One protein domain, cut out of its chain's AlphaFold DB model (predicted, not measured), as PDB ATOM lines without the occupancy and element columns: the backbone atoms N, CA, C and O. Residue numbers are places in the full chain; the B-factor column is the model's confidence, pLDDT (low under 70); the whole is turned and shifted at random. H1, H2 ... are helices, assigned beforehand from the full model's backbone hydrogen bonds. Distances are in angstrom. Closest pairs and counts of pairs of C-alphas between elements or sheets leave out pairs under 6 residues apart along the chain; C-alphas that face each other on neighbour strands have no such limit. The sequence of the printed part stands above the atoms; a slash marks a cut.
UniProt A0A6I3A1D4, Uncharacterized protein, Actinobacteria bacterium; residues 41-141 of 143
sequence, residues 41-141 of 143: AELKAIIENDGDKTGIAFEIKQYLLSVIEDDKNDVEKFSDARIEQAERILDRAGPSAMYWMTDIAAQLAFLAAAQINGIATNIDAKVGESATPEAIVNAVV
ATOM      1  N   ALA A  41     -62.565  24.998  19.101       72.94
ATOM      2  CA  ALA A  41     -63.740  25.848  19.292       72.94
ATOM      3  C   ALA A  41     -65.015  25.038  19.572       72.94
ATOM      4  O   ALA A  41     -65.899  25.535  20.267       72.94
ATOM      5  N   GLU A  42     -65.116  23.809  19.057       71.38
ATOM      6  CA  GLU A  42     -66.155  22.865  19.485       71.38
ATOM      7  C   GLU A  42     -65.860  22.337  20.890       71.38
ATOM      8  O   GLU A  42     -66.750  22.345  21.733       71.38
ATOM      9  N   LEU A  43     -64.603  21.996  21.185       66.19
ATOM     10  CA  LEU A  43     -64.158  21.576  22.512       66.19
ATOM     11  C   LEU A  43     -64.404  22.680  23.542       66.19
ATOM     12  O   LEU A  43     -64.979  22.422  24.592       66.19
ATOM     13  N   LYS A  44     -64.047  23.929  23.221       72.12
ATOM     14  CA  LYS A  44     -64.319  25.090  24.073       72.12
ATOM     15  C   LYS A  44     -65.816  25.285  24.301       72.12
ATOM     16  O   LYS A  44     -66.214  25.506  25.434       72.12
ATOM     17  N   ALA A  45     -66.640  25.155  23.261       70.19
ATOM     18  CA  ALA A  45     -68.090  25.266  23.402       70.19
ATOM     19  C   ALA A  45     -68.688  24.129  24.248       70.19
ATOM     20  O   ALA A  45     -69.609  24.373  25.017       70.19
ATOM     21  N   ILE A  46     -68.172  22.901  24.132       67.38
ATOM     22  CA  ILE A  46     -68.586  21.762  24.965       67.38
ATOM     23  C   ILE A  46     -68.162  21.987  26.417       67.38
ATOM     24  O   ILE A  46     -68.981  21.808  27.305       67.38
ATOM     25  N   ILE A  47     -66.929  22.441  26.658       64.50
ATOM     26  CA  ILE A  47     -66.420  22.756  28.001       64.50
ATOM     27  C   ILE A  47     -67.234  23.885  28.643       64.50
ATOM     28  O   ILE A  47     -67.601  23.783  29.809       64.50
ATOM     29  N   GLU A  48     -67.538  24.948  27.896       66.75
ATOM     30  CA  GLU A  48     -68.383  26.050  28.373       66.75
ATOM     31  C   GLU A  48     -69.808  25.567  28.685       66.75
ATOM     32  O   GLU A  48     -70.367  25.933  29.714       66.75
ATOM     33  N   ASN A  49     -70.375  24.697  27.844       66.12
ATOM     34  CA  ASN A  49     -71.712  24.134  28.044       66.12
ATOM     35  C   ASN A  49     -71.757  23.161  29.238       66.12
ATOM     36  O   ASN A  49     -72.682  23.212  30.042       66.12
ATOM     37  N   ASP A  50     -70.745  22.312  29.409       61.66
ATOM     38  CA  ASP A  50     -70.647  21.406  30.556       61.66
ATOM     39  C   ASP A  50     -70.389  22.161  31.867       61.66
ATOM     40  O   ASP A  50     -71.001  21.832  32.882       61.66
ATOM     41  N   GLY A  51     -69.570  23.218  31.846       61.84
ATOM     42  CA  GLY A  51     -69.383  24.107  32.997       61.84
ATOM     43  C   GLY A  51     -70.680  24.800  33.427       61.84
ATOM     44  O   GLY A  51     -70.954  24.907  34.623       61.84
ATOM     45  N   ASP A  52     -71.516  25.210  32.468       72.12
ATOM     46  CA  ASP A  52     -72.817  25.815  32.768       72.12
ATOM     47  C   ASP A  52     -73.817  24.787  33.321       72.12
ATOM     48  O   ASP A  52     -74.522  25.079  34.285       72.12
ATOM     49  N   LYS A  53     -73.810  23.538  32.824       73.00
ATOM     50  CA  LYS A  53     -74.631  22.450  33.395       73.00
ATOM     51  C   LYS A  53     -74.294  22.173  34.857       73.00
ATOM     52  O   LYS A  53     -75.211  21.994  35.653       73.00
ATOM     53  N   THR A  54     -73.010  22.142  35.223       76.81
ATOM     54  CA  THR A  54     -72.594  21.968  36.626       76.81
ATOM     55  C   THR A  54     -73.017  23.163  37.485       76.81
ATOM     56  O   THR A  54     -73.524  22.975  38.588       76.81
ATOM     57  N   GLY A  55     -72.901  24.390  36.965       83.56
ATOM     58  CA  GLY A  55     -73.383  25.592  37.654       83.56
ATOM     59  C   GLY A  55     -74.894  25.570  37.910       83.56
ATOM     60  O   GLY A  55     -75.338  25.831  39.026       83.56
ATOM     61  N   ILE A  56     -75.679  25.180  36.906       86.50
ATOM     62  CA  ILE A  56     -77.139  25.042  37.007       86.50
ATOM     63  C   ILE A  56     -77.523  23.936  37.997       86.50
ATOM     64  O   ILE A  56     -78.409  24.128  38.828       86.50
ATOM     65  N   ALA A  57     -76.841  22.789  37.948       84.69
ATOM     66  CA  ALA A  57     -77.042  21.686  38.885       84.69
ATOM     67  C   ALA A  57     -76.870  22.134  40.339       84.69
ATOM     68  O   ALA A  57     -77.685  21.818  41.211       84.69
ATOM     69  N   PHE A  58     -75.807  22.902  40.588       88.69
ATOM     70  CA  PHE A  58     -75.521  23.474  41.890       88.69
ATOM     71  C   PHE A  58     -76.603  24.475  42.318       88.69
ATOM     72  O   PHE A  58     -77.051  24.428  43.460       88.69
ATOM     73  N   GLU A  59     -77.086  25.332  41.421       90.38
ATOM     74  CA  GLU A  59     -78.162  26.284  41.726       90.38
ATOM     75  C   GLU A  59     -79.486  25.596  42.062       90.38
ATOM     76  O   GLU A  59     -80.121  25.946  43.059       90.38
ATOM     77  N   ILE A  60     -79.867  24.566  41.301       90.44
ATOM     78  CA  ILE A  60     -81.042  23.734  41.595       90.44
ATOM     79  C   ILE A  60     -80.878  23.058  42.962       90.44
ATOM     80  O   ILE A  60     -81.815  23.029  43.759       90.44
ATOM     81  N   LYS A  61     -79.679  22.556  43.277       90.44
ATOM     82  CA  LYS A  61     -79.378  21.967  44.586       90.44
ATOM     83  C   LYS A  61     -79.550  22.973  45.724       90.44
ATOM     84  O   LYS A  61     -80.201  22.650  46.715       90.44
ATOM     85  N   GLN A  62     -78.995  24.178  45.591       92.00
ATOM     86  CA  GLN A  62     -79.143  25.232  46.601       92.00
ATOM     87  C   GLN A  62     -80.603  25.654  46.764       92.00
ATOM     88  O   GLN A  62     -81.066  25.835  47.887       92.00
ATOM     89  N   TYR A  63     -81.351  25.742  45.661       92.56
ATOM     90  CA  TYR A  63     -82.784  26.011  45.703       92.56
ATOM     91  C   TYR A  63     -83.532  24.949  46.517       92.56
ATOM     92  O   TYR A  63     -84.247  25.292  47.456       92.56
ATOM     93  N   LEU A  64     -83.307  23.662  46.244       90.94
ATOM     94  CA  LEU A  64     -83.940  22.574  46.997       90.94
ATOM     95  C   LEU A  64     -83.589  22.609  48.492       90.94
ATOM     96  O   LEU A  64     -84.472  22.416  49.324       90.94
ATOM     97  N   LEU A  65     -82.331  22.891  48.843       91.88
ATOM     98  CA  LEU A  65     -81.917  23.040  50.241       91.88
ATOM     99  C   LEU A  65     -82.605  24.234  50.916       91.88
ATOM    100  O   LEU A  65     -83.079  24.091  52.039       91.88
ATOM    101  N   SER A  66     -82.731  25.368  50.219       91.88
ATOM    102  CA  SER A  66     -83.430  26.546  50.748       91.88
ATOM    103  C   SER A  66     -84.926  26.303  50.966       91.88
ATOM    104  O   SER A  66     -85.485  26.785  51.940       91.88
ATOM    105  N   VAL A  67     -85.572  25.496  50.116       91.94
ATOM    106  CA  VAL A  67     -86.979  25.102  50.303       91.94
ATOM    107  C   VAL A  67     -87.146  24.211  51.536       91.94
ATOM    108  O   VAL A  67     -88.120  24.355  52.270       91.94
ATOM    109  N   ILE A  68     -86.201  23.301  51.788       91.12
ATOM    110  CA  ILE A  68     -86.216  22.464  52.996       91.12
ATOM    111  C   ILE A  68     -85.990  23.321  54.249       91.12
ATOM    112  O   ILE A  68     -86.646  23.113  55.267       91.12
ATOM    113  N   GLU A  69     -85.071  24.282  54.186       91.75
ATOM    114  CA  GLU A  69     -84.811  25.217  55.283       91.75
ATOM    115  C   GLU A  69     -86.025  26.108  55.582       91.75
ATOM    116  O   GLU A  69     -86.372  26.297  56.747       91.75
ATOM    117  N   ASP A  70     -86.707  26.602  54.553       91.44
ATOM    118  CA  ASP A  70     -87.942  27.373  54.693       91.44
ATOM    119  C   ASP A  70     -89.051  26.558  55.376       91.44
ATOM    120  O   ASP A  70     -89.672  27.048  56.318       91.44
ATOM    121  N   ASP A  71     -89.263  25.302  54.962       90.12
ATOM    122  CA  ASP A  71     -90.259  24.404  55.572       90.12
ATOM    123  C   ASP A  71     -89.924  24.110  57.047       90.12
ATOM    124  O   ASP A  71     -90.814  24.067  57.893       90.12
ATOM    125  N   LYS A  72     -88.634  24.004  57.396       89.88
ATOM    126  CA  LYS A  72     -88.179  23.858  58.792       89.88
ATOM    127  C   LYS A  72     -88.412  25.098  59.650       89.88
ATOM    128  O   LYS A  72     -88.602  24.964  60.858       89.88
ATOM    129  N   ASN A  73     -88.349  26.281  59.049       91.25
ATOM    130  CA  ASN A  73     -88.499  27.565  59.733       91.25
ATOM    131  C   ASN A  73     -89.934  28.119  59.659       91.25
ATOM    132  O   ASN A  73     -90.146  29.275  60.021       91.25
ATOM    133  N   ASP A  74     -90.899  27.309  59.207       89.06
ATOM    134  CA  ASP A  74     -92.314  27.678  59.034       89.06
ATOM    135  C   ASP A  74     -92.502  28.941  58.167       89.06
ATOM    136  O   ASP A  74     -93.381  29.774  58.390       89.06
ATOM    137  N   VAL A  75     -91.624  29.104  57.171       90.12
ATOM    138  CA  VAL A  75     -91.720  30.170  56.171       90.12
ATOM    139  C   VAL A  75     -92.882  29.862  55.224       90.12
ATOM    140  O   VAL A  75     -93.178  28.706  54.916       90.12
ATOM    141  N   GLU A  76     -93.543  30.911  54.733       87.06
ATOM    142  CA  GLU A  76     -94.647  30.790  53.785       87.06
ATOM    143  C   GLU A  76     -94.262  29.946  52.557       87.06
ATOM    144  O   GLU A  76     -93.294  30.228  51.841       87.06
ATOM    145  N   LYS A  77     -95.064  28.908  52.292       85.06
ATOM    146  CA  LYS A  77     -94.907  28.075  51.098       85.06
ATOM    147  C   LYS A  77     -95.191  28.900  49.856       85.06
ATOM    148  O   LYS A  77     -96.207  29.580  49.788       85.06
ATOM    149  N   PHE A  78     -94.331  28.751  48.851       86.19
ATOM    150  CA  PHE A  78     -94.409  29.519  47.605       86.19
ATOM    151  C   PHE A  78     -94.278  31.031  47.829       86.19
ATOM    152  O   PHE A  78     -94.930  31.812  47.146       86.19
ATOM    153  N   SER A  79     -93.422  31.437  48.770       89.25
ATOM    154  CA  SER A  79     -93.094  32.846  48.968       89.25
ATOM    155  C   SER A  79     -92.579  33.495  47.680       89.25
ATOM    156  O   SER A  79     -91.875  32.864  46.880       89.25
ATOM    157  N   ASP A  80     -92.868  34.788  47.515       92.19
ATOM    158  CA  ASP A  80     -92.415  35.575  46.362       92.19
ATOM    159  C   ASP A  80     -90.896  35.459  46.158       92.19
ATOM    160  O   ASP A  80     -90.424  35.297  45.035       92.19
ATOM    161  N   ALA A  81     -90.125  35.432  47.250       90.38
ATOM    162  CA  ALA A  81     -88.672  35.275  47.209       90.38
ATOM    163  C   ALA A  81     -88.228  33.938  46.584       90.38
ATOM    164  O   ALA A  81     -87.232  33.893  45.854       90.38
ATOM    165  N   ARG A  82     -88.949  32.838  46.851       91.44
ATOM    166  CA  ARG A  82     -88.647  31.522  46.266       91.44
ATOM    167  C   ARG A  82     -89.120  31.417  44.831       91.44
ATOM    168  O   ARG A  82     -88.401  30.842  44.018       91.44
ATOM    169  N   ILE A  83     -90.264  32.011  44.502       92.94
ATOM    170  CA  ILE A  83     -90.745  32.092  43.120       92.94
ATOM    171  C   ILE A  83     -89.741  32.866  42.261       92.94
ATOM    172  O   ILE A  83     -89.324  32.371  41.218       92.94
ATOM    173  N   GLU A  84     -89.263  34.015  42.739       94.25
ATOM    174  CA  GLU A  84     -88.271  34.828  42.030       94.25
ATOM    175  C   GLU A  84     -86.928  34.086  41.876       94.25
ATOM    176  O   GLU A  84     -86.265  34.155  40.840       94.25
ATOM    177  N   GLN A  85     -86.512  33.325  42.895       91.88
ATOM    178  CA  GLN A  85     -85.331  32.466  42.796       91.88
ATOM    179  C   GLN A  85     -85.511  31.356  41.757       91.88
ATOM    180  O   GLN A  85     -84.586  31.105  40.982       91.88
ATOM    181  N   ALA A  86     -86.678  30.713  41.723       91.44
ATOM    182  CA  ALA A  86     -86.992  29.678  40.748       91.44
ATOM    183  C   ALA A  86     -87.026  30.236  39.317       91.44
ATOM    184  O   ALA A  86     -86.499  29.594  38.411       91.44
ATOM    185  N   GLU A  87     -87.576  31.439  39.118       92.75
ATOM    186  CA  GLU A  87     -87.614  32.121  37.819       92.75
ATOM    187  C   GLU A  87     -86.201  32.371  37.278       92.75
ATOM    188  O   GLU A  87     -85.896  31.974  36.157       92.75
ATOM    189  N   ARG A  88     -85.283  32.889  38.108       91.19
ATOM    190  CA  ARG A  88     -83.876  33.094  37.707       91.19
ATOM    191  C   ARG A  88     -83.180  31.799  37.279       91.19
ATOM    192  O   ARG A  88     -82.421  31.795  36.310       91.19
ATOM    193  N   ILE A  89     -83.421  30.706  38.004       90.00
ATOM    194  CA  ILE A  89     -82.857  29.391  37.668       90.00
ATOM    195  C   ILE A  89     -83.464  28.886  36.357       90.00
ATOM    196  O   ILE A  89     -82.738  28.378  35.503       90.00
ATOM    197  N   LEU A  90     -84.776  29.051  36.172       90.19
ATOM    198  CA  LEU A  90     -85.488  28.629  34.970       90.19
ATOM    199  C   LEU A  90     -85.033  29.407  33.731       90.19
ATOM    200  O   LEU A  90     -84.808  28.793  32.691       90.19
ATOM    201  N   ASP A  91     -84.833  30.717  33.844       89.88
ATOM    202  CA  ASP A  91     -84.349  31.566  32.752       89.88
ATOM    203  C   ASP A  91     -82.953  31.159  32.285       89.88
ATOM    204  O   ASP A  91     -82.658  31.154  31.087       89.88
ATOM    205  N   ARG A  92     -82.089  30.775  33.228       87.31
ATOM    206  CA  ARG A  92     -80.723  30.350  32.924       87.31
ATOM    207  C   ARG A  92     -80.664  28.925  32.378       87.31
ATOM    208  O   ARG A  92     -79.973  28.663  31.398       87.31
ATOM    209  N   ALA A  93     -81.382  28.001  33.005       85.88
ATOM    210  CA  ALA A  93     -81.377  26.592  32.631       85.88
ATOM    211  C   ALA A  93     -82.247  26.293  31.397       85.88
ATOM    212  O   ALA A  93     -82.041  25.292  30.697       85.88
ATOM    213  N   GLY A  94     -83.235  27.141  31.120       85.06
ATOM    214  CA  GLY A  94     -84.193  26.973  30.040       85.06
ATOM    215  C   GLY A  94     -84.937  25.631  30.123       85.06
ATOM    216  O   GLY A  94     -85.195  25.113  31.213       85.06
ATOM    217  N   PRO A  95     -85.247  24.990  28.979       83.44
ATOM    218  CA  PRO A  95     -85.963  23.711  28.952       83.44
ATOM    219  C   PRO A  95     -85.273  22.574  29.720       83.44
ATOM    220  O   PRO A  95     -85.930  21.612  30.117       83.44
ATOM    221  N   SER A  96     -83.954  22.664  29.938       82.31
ATOM    222  CA  SER A  96     -83.209  21.636  30.668       82.31
ATOM    223  C   SER A  96     -83.596  21.570  32.149       82.31
ATOM    224  O   SER A  96     -83.559  20.485  32.727       82.31
ATOM    225  N   ALA A  97     -84.073  22.676  32.736       84.31
ATOM    226  CA  ALA A  97     -84.576  22.709  34.109       84.31
ATOM    227  C   ALA A  97     -85.671  21.664  34.333       84.31
ATOM    228  O   ALA A  97     -85.665  20.955  35.336       84.31
ATOM    229  N   MET A  98     -86.585  21.521  33.367       84.00
ATOM    230  CA  MET A  98     -87.686  20.563  33.452       84.00
ATOM    231  C   MET A  98     -87.173  19.121  33.527       84.00
ATOM    232  O   MET A  98     -87.696  18.321  34.302       84.00
ATOM    233  N   TYR A  99     -86.125  18.798  32.762       85.38
ATOM    234  CA  TYR A  99     -85.491  17.480  32.801       85.38
ATOM    235  C   TYR A  99     -84.867  17.214  34.175       85.38
ATOM    236  O   TYR A  99     -85.159  16.189  34.785       85.38
ATOM    237  N   TRP A 100     -84.087  18.167  34.690       86.00
ATOM    238  CA  TRP A 100     -83.450  18.064  36.003       86.00
ATOM    239  C   TRP A 100     -84.467  17.906  37.135       86.00
ATOM    240  O   TRP A 100     -84.362  16.980  37.935       86.00
ATOM    241  N   MET A 101     -85.482  18.770  37.184       85.75
ATOM    242  CA  MET A 101     -86.517  18.714  38.218       85.75
ATOM    243  C   MET A 101     -87.294  17.395  38.177       85.75
ATOM    244  O   MET A 101     -87.562  16.808  39.224       85.75
ATOM    245  N   THR A 102     -87.624  16.904  36.979       88.88
ATOM    246  CA  THR A 102     -88.368  15.646  36.818       88.88
ATOM    247  C   THR A 102     -87.525  14.439  37.226       88.88
ATOM    248  O   THR A 102     -88.032  13.559  37.921       88.88
ATOM    249  N   ASP A 103     -86.246  14.397  36.843       88.69
ATOM    250  CA  ASP A 103     -85.338  13.309  37.220       88.69
ATOM    251  C   ASP A 103     -85.130  13.255  38.742       88.69
ATOM    252  O   ASP A 103     -85.282  12.197  39.356       88.69
ATOM    253  N   ILE A 104     -84.902  14.410  39.377       88.12
ATOM    254  CA  ILE A 104     -84.780  14.511  40.837       88.12
ATOM    255  C   ILE A 104     -86.073  14.043  41.519       88.12
ATOM    256  O   ILE A 104     -86.016  13.238  42.447       88.12
ATOM    257  N   ALA A 105     -87.241  14.497  41.056       88.12
ATOM    258  CA  ALA A 105     -88.526  14.090  41.625       88.12
ATOM    259  C   ALA A 105     -88.757  12.573  41.513       88.12
ATOM    260  O   ALA A 105     -89.194  11.943  42.477       88.12
ATOM    261  N   ALA A 106     -88.418  11.972  40.369       90.81
ATOM    262  CA  ALA A 106     -88.513  10.530  40.168       90.81
ATOM    263  C   ALA A 106     -87.577   9.759  41.113       90.81
ATOM    264  O   ALA A 106     -88.000   8.775  41.725       90.81
ATOM    265  N   GLN A 107     -86.333  10.223  41.284       88.56
ATOM    266  CA  GLN A 107     -85.384   9.615  42.218       88.56
ATOM    267  C   GLN A 107     -85.872   9.717  43.667       88.56
ATOM    268  O   GLN A 107     -85.873   8.716  44.377       88.56
ATOM    269  N   LEU A 108     -86.354  10.883  44.105       87.06
ATOM    270  CA  LEU A 108     -86.891  11.060  45.458       87.06
ATOM    271  C   LEU A 108     -88.114  10.165  45.716       87.06
ATOM    272  O   LEU A 108     -88.202   9.545  46.775       87.06
ATOM    273  N   ALA A 109     -89.023  10.038  44.745       87.94
ATOM    274  CA  ALA A 109     -90.174   9.141  44.844       87.94
ATOM    275  C   ALA A 109     -89.753   7.665  44.936       87.94
ATOM    276  O   ALA A 109     -90.298   6.916  45.749       87.94
ATOM    277  N   PHE A 110     -88.756   7.254  44.144       88.69
ATOM    278  CA  PHE A 110     -88.181   5.912  44.222       88.69
ATOM    279  C   PHE A 110     -87.569   5.637  45.601       88.69
ATOM    280  O   PHE A 110     -87.855   4.597  46.189       88.69
ATOM    281  N   LEU A 111     -86.785   6.574  46.145       86.56
ATOM    282  CA  LEU A 111     -86.164   6.434  47.467       86.56
ATOM    283  C   LEU A 111     -87.210   6.344  48.583       86.56
ATOM    284  O   LEU A 111     -87.105   5.479  49.448       86.56
ATOM    285  N   ALA A 112     -88.252   7.176  48.536       84.06
ATOM    286  CA  ALA A 112     -89.349   7.111  49.500       84.06
ATOM    287  C   ALA A 112     -90.082   5.759  49.443       84.06
ATOM    288  O   ALA A 112     -90.346   5.146  50.478       84.06
ATOM    289  N   ALA A 113     -90.369   5.254  48.238       86.31
ATOM    290  CA  ALA A 113     -90.986   3.944  48.064       86.31
ATOM    291  C   ALA A 113     -90.069   2.805  48.540       86.31
ATOM    292  O   ALA A 113     -90.542   1.867  49.181       86.31
ATOM    293  N   ALA A 114     -88.768   2.878  48.258       86.94
ATOM    294  CA  ALA A 114     -87.792   1.893  48.708       86.94
ATOM    295  C   ALA A 114     -87.719   1.834  50.242       86.94
ATOM    296  O   ALA A 114     -87.805   0.744  50.804       86.94
ATOM    297  N   GLN A 115     -87.697   2.994  50.908       83.56
ATOM    298  CA  GLN A 115     -87.703   3.093  52.368       83.56
ATOM    299  C   GLN A 115     -88.961   2.469  52.988       83.56
ATOM    300  O   GLN A 115     -88.861   1.689  53.931       83.56
ATOM    301  N   ILE A 116     -90.149   2.754  52.434       85.44
ATOM    302  CA  ILE A 116     -91.422   2.172  52.906       85.44
ATOM    303  C   ILE A 116     -91.417   0.641  52.783       85.44
ATOM    304  O   ILE A 116     -91.975  -0.050  53.632       85.44
ATOM    305  N   ASN A 117     -90.782   0.108  51.737       87.12
ATOM    306  CA  ASN A 117     -90.751  -1.325  51.450       87.12
ATOM    307  C   ASN A 117     -89.511  -2.050  52.013       87.12
ATOM    308  O   ASN A 117     -89.355  -3.244  51.766       87.12
ATOM    309  N   GLY A 118     -88.623  -1.360  52.739       85.94
ATOM    310  CA  GLY A 118     -87.385  -1.943  53.271       85.94
ATOM    311  C   GLY A 118     -86.398  -2.413  52.192       85.94
ATOM    312  O   GLY A 118     -85.646  -3.362  52.414       85.94
ATOM    313  N   ILE A 119     -86.421  -1.795  51.008       85.69
ATOM    314  CA  ILE A 119     -85.516  -2.111  49.897       85.69
ATOM    315  C   ILE A 119     -84.263  -1.248  50.029       85.69
ATOM    316  O   ILE A 119     -84.353  -0.025  49.987       85.69
ATOM    317  N   ALA A 120     -83.096  -1.889  50.120       83.56
ATOM    318  CA  ALA A 120     -81.822  -1.181  50.169       83.56
ATOM    319  C   ALA A 120     -81.543  -0.426  48.855       83.56
ATOM    320  O   ALA A 120     -81.666  -0.979  47.758       83.56
ATOM    321  N   THR A 121     -81.111   0.825  48.971       83.88
ATOM    322  CA  THR A 121     -80.777   1.728  47.870       83.88
ATOM    323  C   THR A 121     -79.285   2.062  47.844       83.88
ATOM    324  O   THR A 121     -78.542   1.918  48.814       83.88
ATOM    325  N   ASN A 122     -78.818   2.574  46.707       79.50
ATOM    326  CA  ASN A 122     -77.461   3.106  46.556       79.50
ATOM    327  C   ASN A 122     -77.211   4.402  47.357       79.50
ATOM    328  O   ASN A 122     -76.065   4.857  47.434       79.50
ATOM    329  N   ILE A 123     -78.265   5.023  47.893       80.06
ATOM    330  CA  ILE A 123     -78.190   6.223  48.730       80.06
ATOM    331  C   ILE A 123     -77.996   5.833  50.200       80.06
ATOM    332  O   ILE A 123     -77.265   6.525  50.904       80.06
ATOM    333  N   ASP A 124     -78.519   4.686  50.637       77.06
ATOM    334  CA  ASP A 124     -78.410   4.221  52.029       77.06
ATOM    335  C   ASP A 124     -76.947   4.076  52.468       77.06
ATOM    336  O   ASP A 124     -76.569   4.492  53.559       77.06
ATOM    337  N   ALA A 125     -76.077   3.595  51.573       73.06
ATOM    338  CA  ALA A 125     -74.636   3.503  51.822       73.06
ATOM    339  C   ALA A 125     -73.936   4.873  51.949       73.06
ATOM    340  O   ALA A 125     -72.838   4.954  52.494       73.06
ATOM    341  N   LYS A 126     -74.537   5.945  51.416       74.19
ATOM    342  CA  LYS A 126     -73.979   7.307  51.434       74.19
ATOM    343  C   LYS A 126     -74.492   8.144  52.598       74.19
ATOM    344  O   LYS A 126     -73.781   9.044  53.035       74.19
ATOM    345  N   VAL A 127     -75.720   7.891  53.043       77.12
ATOM    346  CA  VAL A 127     -76.426   8.743  54.008       77.12
ATOM    347  C   VAL A 127     -76.647   8.042  55.357       77.12
ATOM    348  O   VAL A 127     -76.769   8.708  56.382       77.12
ATOM    349  N   GLY A 128     -76.601   6.707  55.391       68.69
ATOM    350  CA  GLY A 128     -76.835   5.905  56.593       68.69
ATOM    351  C   GLY A 128     -78.318   5.790  56.969       68.69
ATOM    352  O   GLY A 128     -79.193   6.320  56.289       68.69
ATOM    353  N   GLU A 129     -78.605   5.097  58.077       65.19
ATOM    354  CA  GLU A 129     -79.978   4.783  58.526       65.19
ATOM    355  C   GLU A 129     -80.815   6.010  58.935       65.19
ATOM    356  O   GLU A 129     -82.039   5.938  58.970       65.19
ATOM    357  N   SER A 130     -80.183   7.149  59.241       65.50
ATOM    358  CA  SER A 130     -80.858   8.395  59.648       65.50
ATOM    359  C   SER A 130     -80.772   9.465  58.560       65.50
ATOM    360  O   SER A 130     -80.251  10.558  58.780       65.50
ATOM    361  N   ALA A 131     -81.254   9.136  57.362       74.88
ATOM    362  CA  ALA A 131     -81.187  10.038  56.223       74.88
ATOM    363  C   ALA A 131     -82.081  11.275  56.408       74.88
ATOM    364  O   ALA A 131     -83.307  11.174  56.435       74.88
ATOM    365  N   THR A 132     -81.464  12.460  56.516       83.94
ATOM    366  CA  THR A 132     -82.200  13.733  56.510       83.94
ATOM    367  C   THR A 132     -82.554  14.147  55.077       83.94
ATOM    368  O   THR A 132     -81.827  13.785  54.143       83.94
ATOM    369  N   PRO A 133     -83.620  14.946  54.870       84.12
ATOM    370  CA  PRO A 133     -83.964  15.469  53.548       84.12
ATOM    371  C   PRO A 133     -82.788  16.172  52.851       84.12
ATOM    372  O   PRO A 133     -82.556  15.955  51.663       84.12
ATOM    373  N   GLU A 134     -81.977  16.939  53.587       86.38
ATOM    374  CA  GLU A 134     -80.788  17.602  53.034       86.38
ATOM    375  C   GLU A 134     -79.740  16.600  52.575       86.38
ATOM    376  O   GLU A 134     -79.104  16.782  51.539       86.38
ATOM    377  N   ALA A 135     -79.519  15.548  53.357       84.56
ATOM    378  CA  ALA A 135     -78.505  14.561  53.050       84.56
ATOM    379  C   ALA A 135     -78.911  13.714  51.828       84.56
ATOM    380  O   ALA A 135     -78.065  13.398  50.990       84.56
ATOM    381  N   ILE A 136     -80.214  13.466  51.652       84.88
ATOM    382  CA  ILE A 136     -80.776  12.868  50.434       84.88
ATOM    383  C   ILE A 136     -80.574  13.799  49.230       84.88
ATOM    384  O   ILE A 136     -80.031  13.359  48.217       84.88
ATOM    385  N   VAL A 137     -80.933  15.086  49.333       86.69
ATOM    386  CA  VAL A 137     -80.719  16.063  48.245       86.69
ATOM    387  C   VAL A 137     -79.241  16.149  47.865       86.69
ATOM    388  O   VAL A 137     -78.904  16.134  46.683       86.69
ATOM    389  N   ASN A 138     -78.340  16.161  48.849       86.69
ATOM    390  CA  ASN A 138     -76.897  16.160  48.618       86.69
ATOM    391  C   ASN A 138     -76.391  14.897  47.904       86.69
ATOM    392  O   ASN A 138     -75.420  14.982  47.151       86.69
ATOM    393  N   ALA A 139     -77.020  13.746  48.140       85.12
ATOM    394  CA  ALA A 139     -76.636  12.477  47.533       85.12
ATOM    395  C   ALA A 139     -77.221  12.276  46.120       85.12
ATOM    396  O   ALA A 139     -76.573  11.628  45.289       85.12
ATOM    397  N   VAL A 140     -78.419  12.819  45.868       84.06
ATOM    398  CA  VAL A 140     -79.165  12.740  44.599       84.06
ATOM    399  C   VAL A 140     -78.677  13.787  43.600       84.06
ATOM    400  O   VAL A 140     -78.350  13.455  42.461       84.06
ATOM    401  N   VAL A 141     -78.569  15.049  44.023       84.38
ATOM    402  CA  VAL A 141     -78.212  16.159  43.133       84.38
ATOM    403  C   VAL A 141     -76.699  16.347  43.127       84.38
ATOM    404  O   VAL A 141     -76.105  16.891  44.063       84.38
TER     405      VAL A 141
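Overview. This is residues 41 to 141 of the 143 residues of an uncharacterized protein of Actinobacteria bacterium (UniProt A0A6I3A1D4). A long helix, H1, and a shorter one, H2, fold back on each other as a helical hairpin; H3 then sets off at a steep angle across it, and the short H5 comes back to pack on both H1 and H3. The first residues of H1, 41 to 51, stick out as a free arm, and the small turn H4 sits beside H5. The printed part has 101 residues, with five named helices in the order H1 H2 H3 H4 H5 and no named strand; the class is all helix. The whole is loose, with a radius of gyration of the C-alphas of 15.8 A, and flat, spanning 49 by 35 by 18 A.

Arrangement. H1, residues 41 to 72, touches H2, residues 80 to 93, with its residues 53 to 67 alone. The two form a hairpin at a shallow tilt of 17 degrees, opposite ways; their closest C-alphas, those of Ile 56 and Ala 93, are 6.3 A apart. H3, residues 96 to 116, is close to H2 but not clearly touching, at a steep tilt of 65 degrees; the closest C-alphas, of Leu 90 and Ala 97, are 6.1 A apart. H3 is also close to H1 but not clearly touching, with the C-alphas of Ala 57 and Trp 100 7.9 A apart. H4, residues 124 to 127, touches H5, residues 133 to 140, closest at the C-alphas of Val 127 and Ala 135, 6.3 A apart. H5 is the hub, touching three helices. It touches residues 61 to 68 of H1 at a shallow tilt of 18 degrees, opposite ways, with the C-alphas of Leu 65 and Glu 134 closest at 6.2 A. H5 and H3 only just touch, with 3 pairs of C-alphas within 8 A, the closest being Ile 104 and Val 140 at 7.0 A; their tilt is a steep 64 degrees. The helix packing is only just mostly aligned: 2 of 3 touching pairs given a tilt are at a shallow one. H4 is apart from H1, H2 and H3, and H2 is apart from H5. In H1, H2, H3 and H5 every O i to N i+4 pair is within hydrogen-bond range; H4 is too short for such a pair, and its 1 O i to N i+3 pair is not within range.

Along the chain. H1 begins at C-alpha 41, (-63.740, 25.848, 19.292), and runs 46.5 A from first to last C-alpha. H2 measures 19.8 A and H3 30.7 A, H3 ending at C-alpha 116, (-91.422, 2.172, 52.906). H4 has four residues, and H5, 10.5 A long, ends at C-alpha 140, (-79.165, 12.740, 44.599).

Size, cuts and confidence. The C-alphas farthest apart, those of Ala 41 and Asn 117, are 50.0 A apart. Without residues 41 to 51, which stand free, the body spans 39 by 31 by 18 A. The printed part has no cut; the links H2 to H3 and H4 to H5 are tight, H1 to H2 and H3 to H4 short. The mean pLDDT of the printed part is 83.9, and it is under 70 at residue 43, residues 46 to 51 and residues 128 to 130.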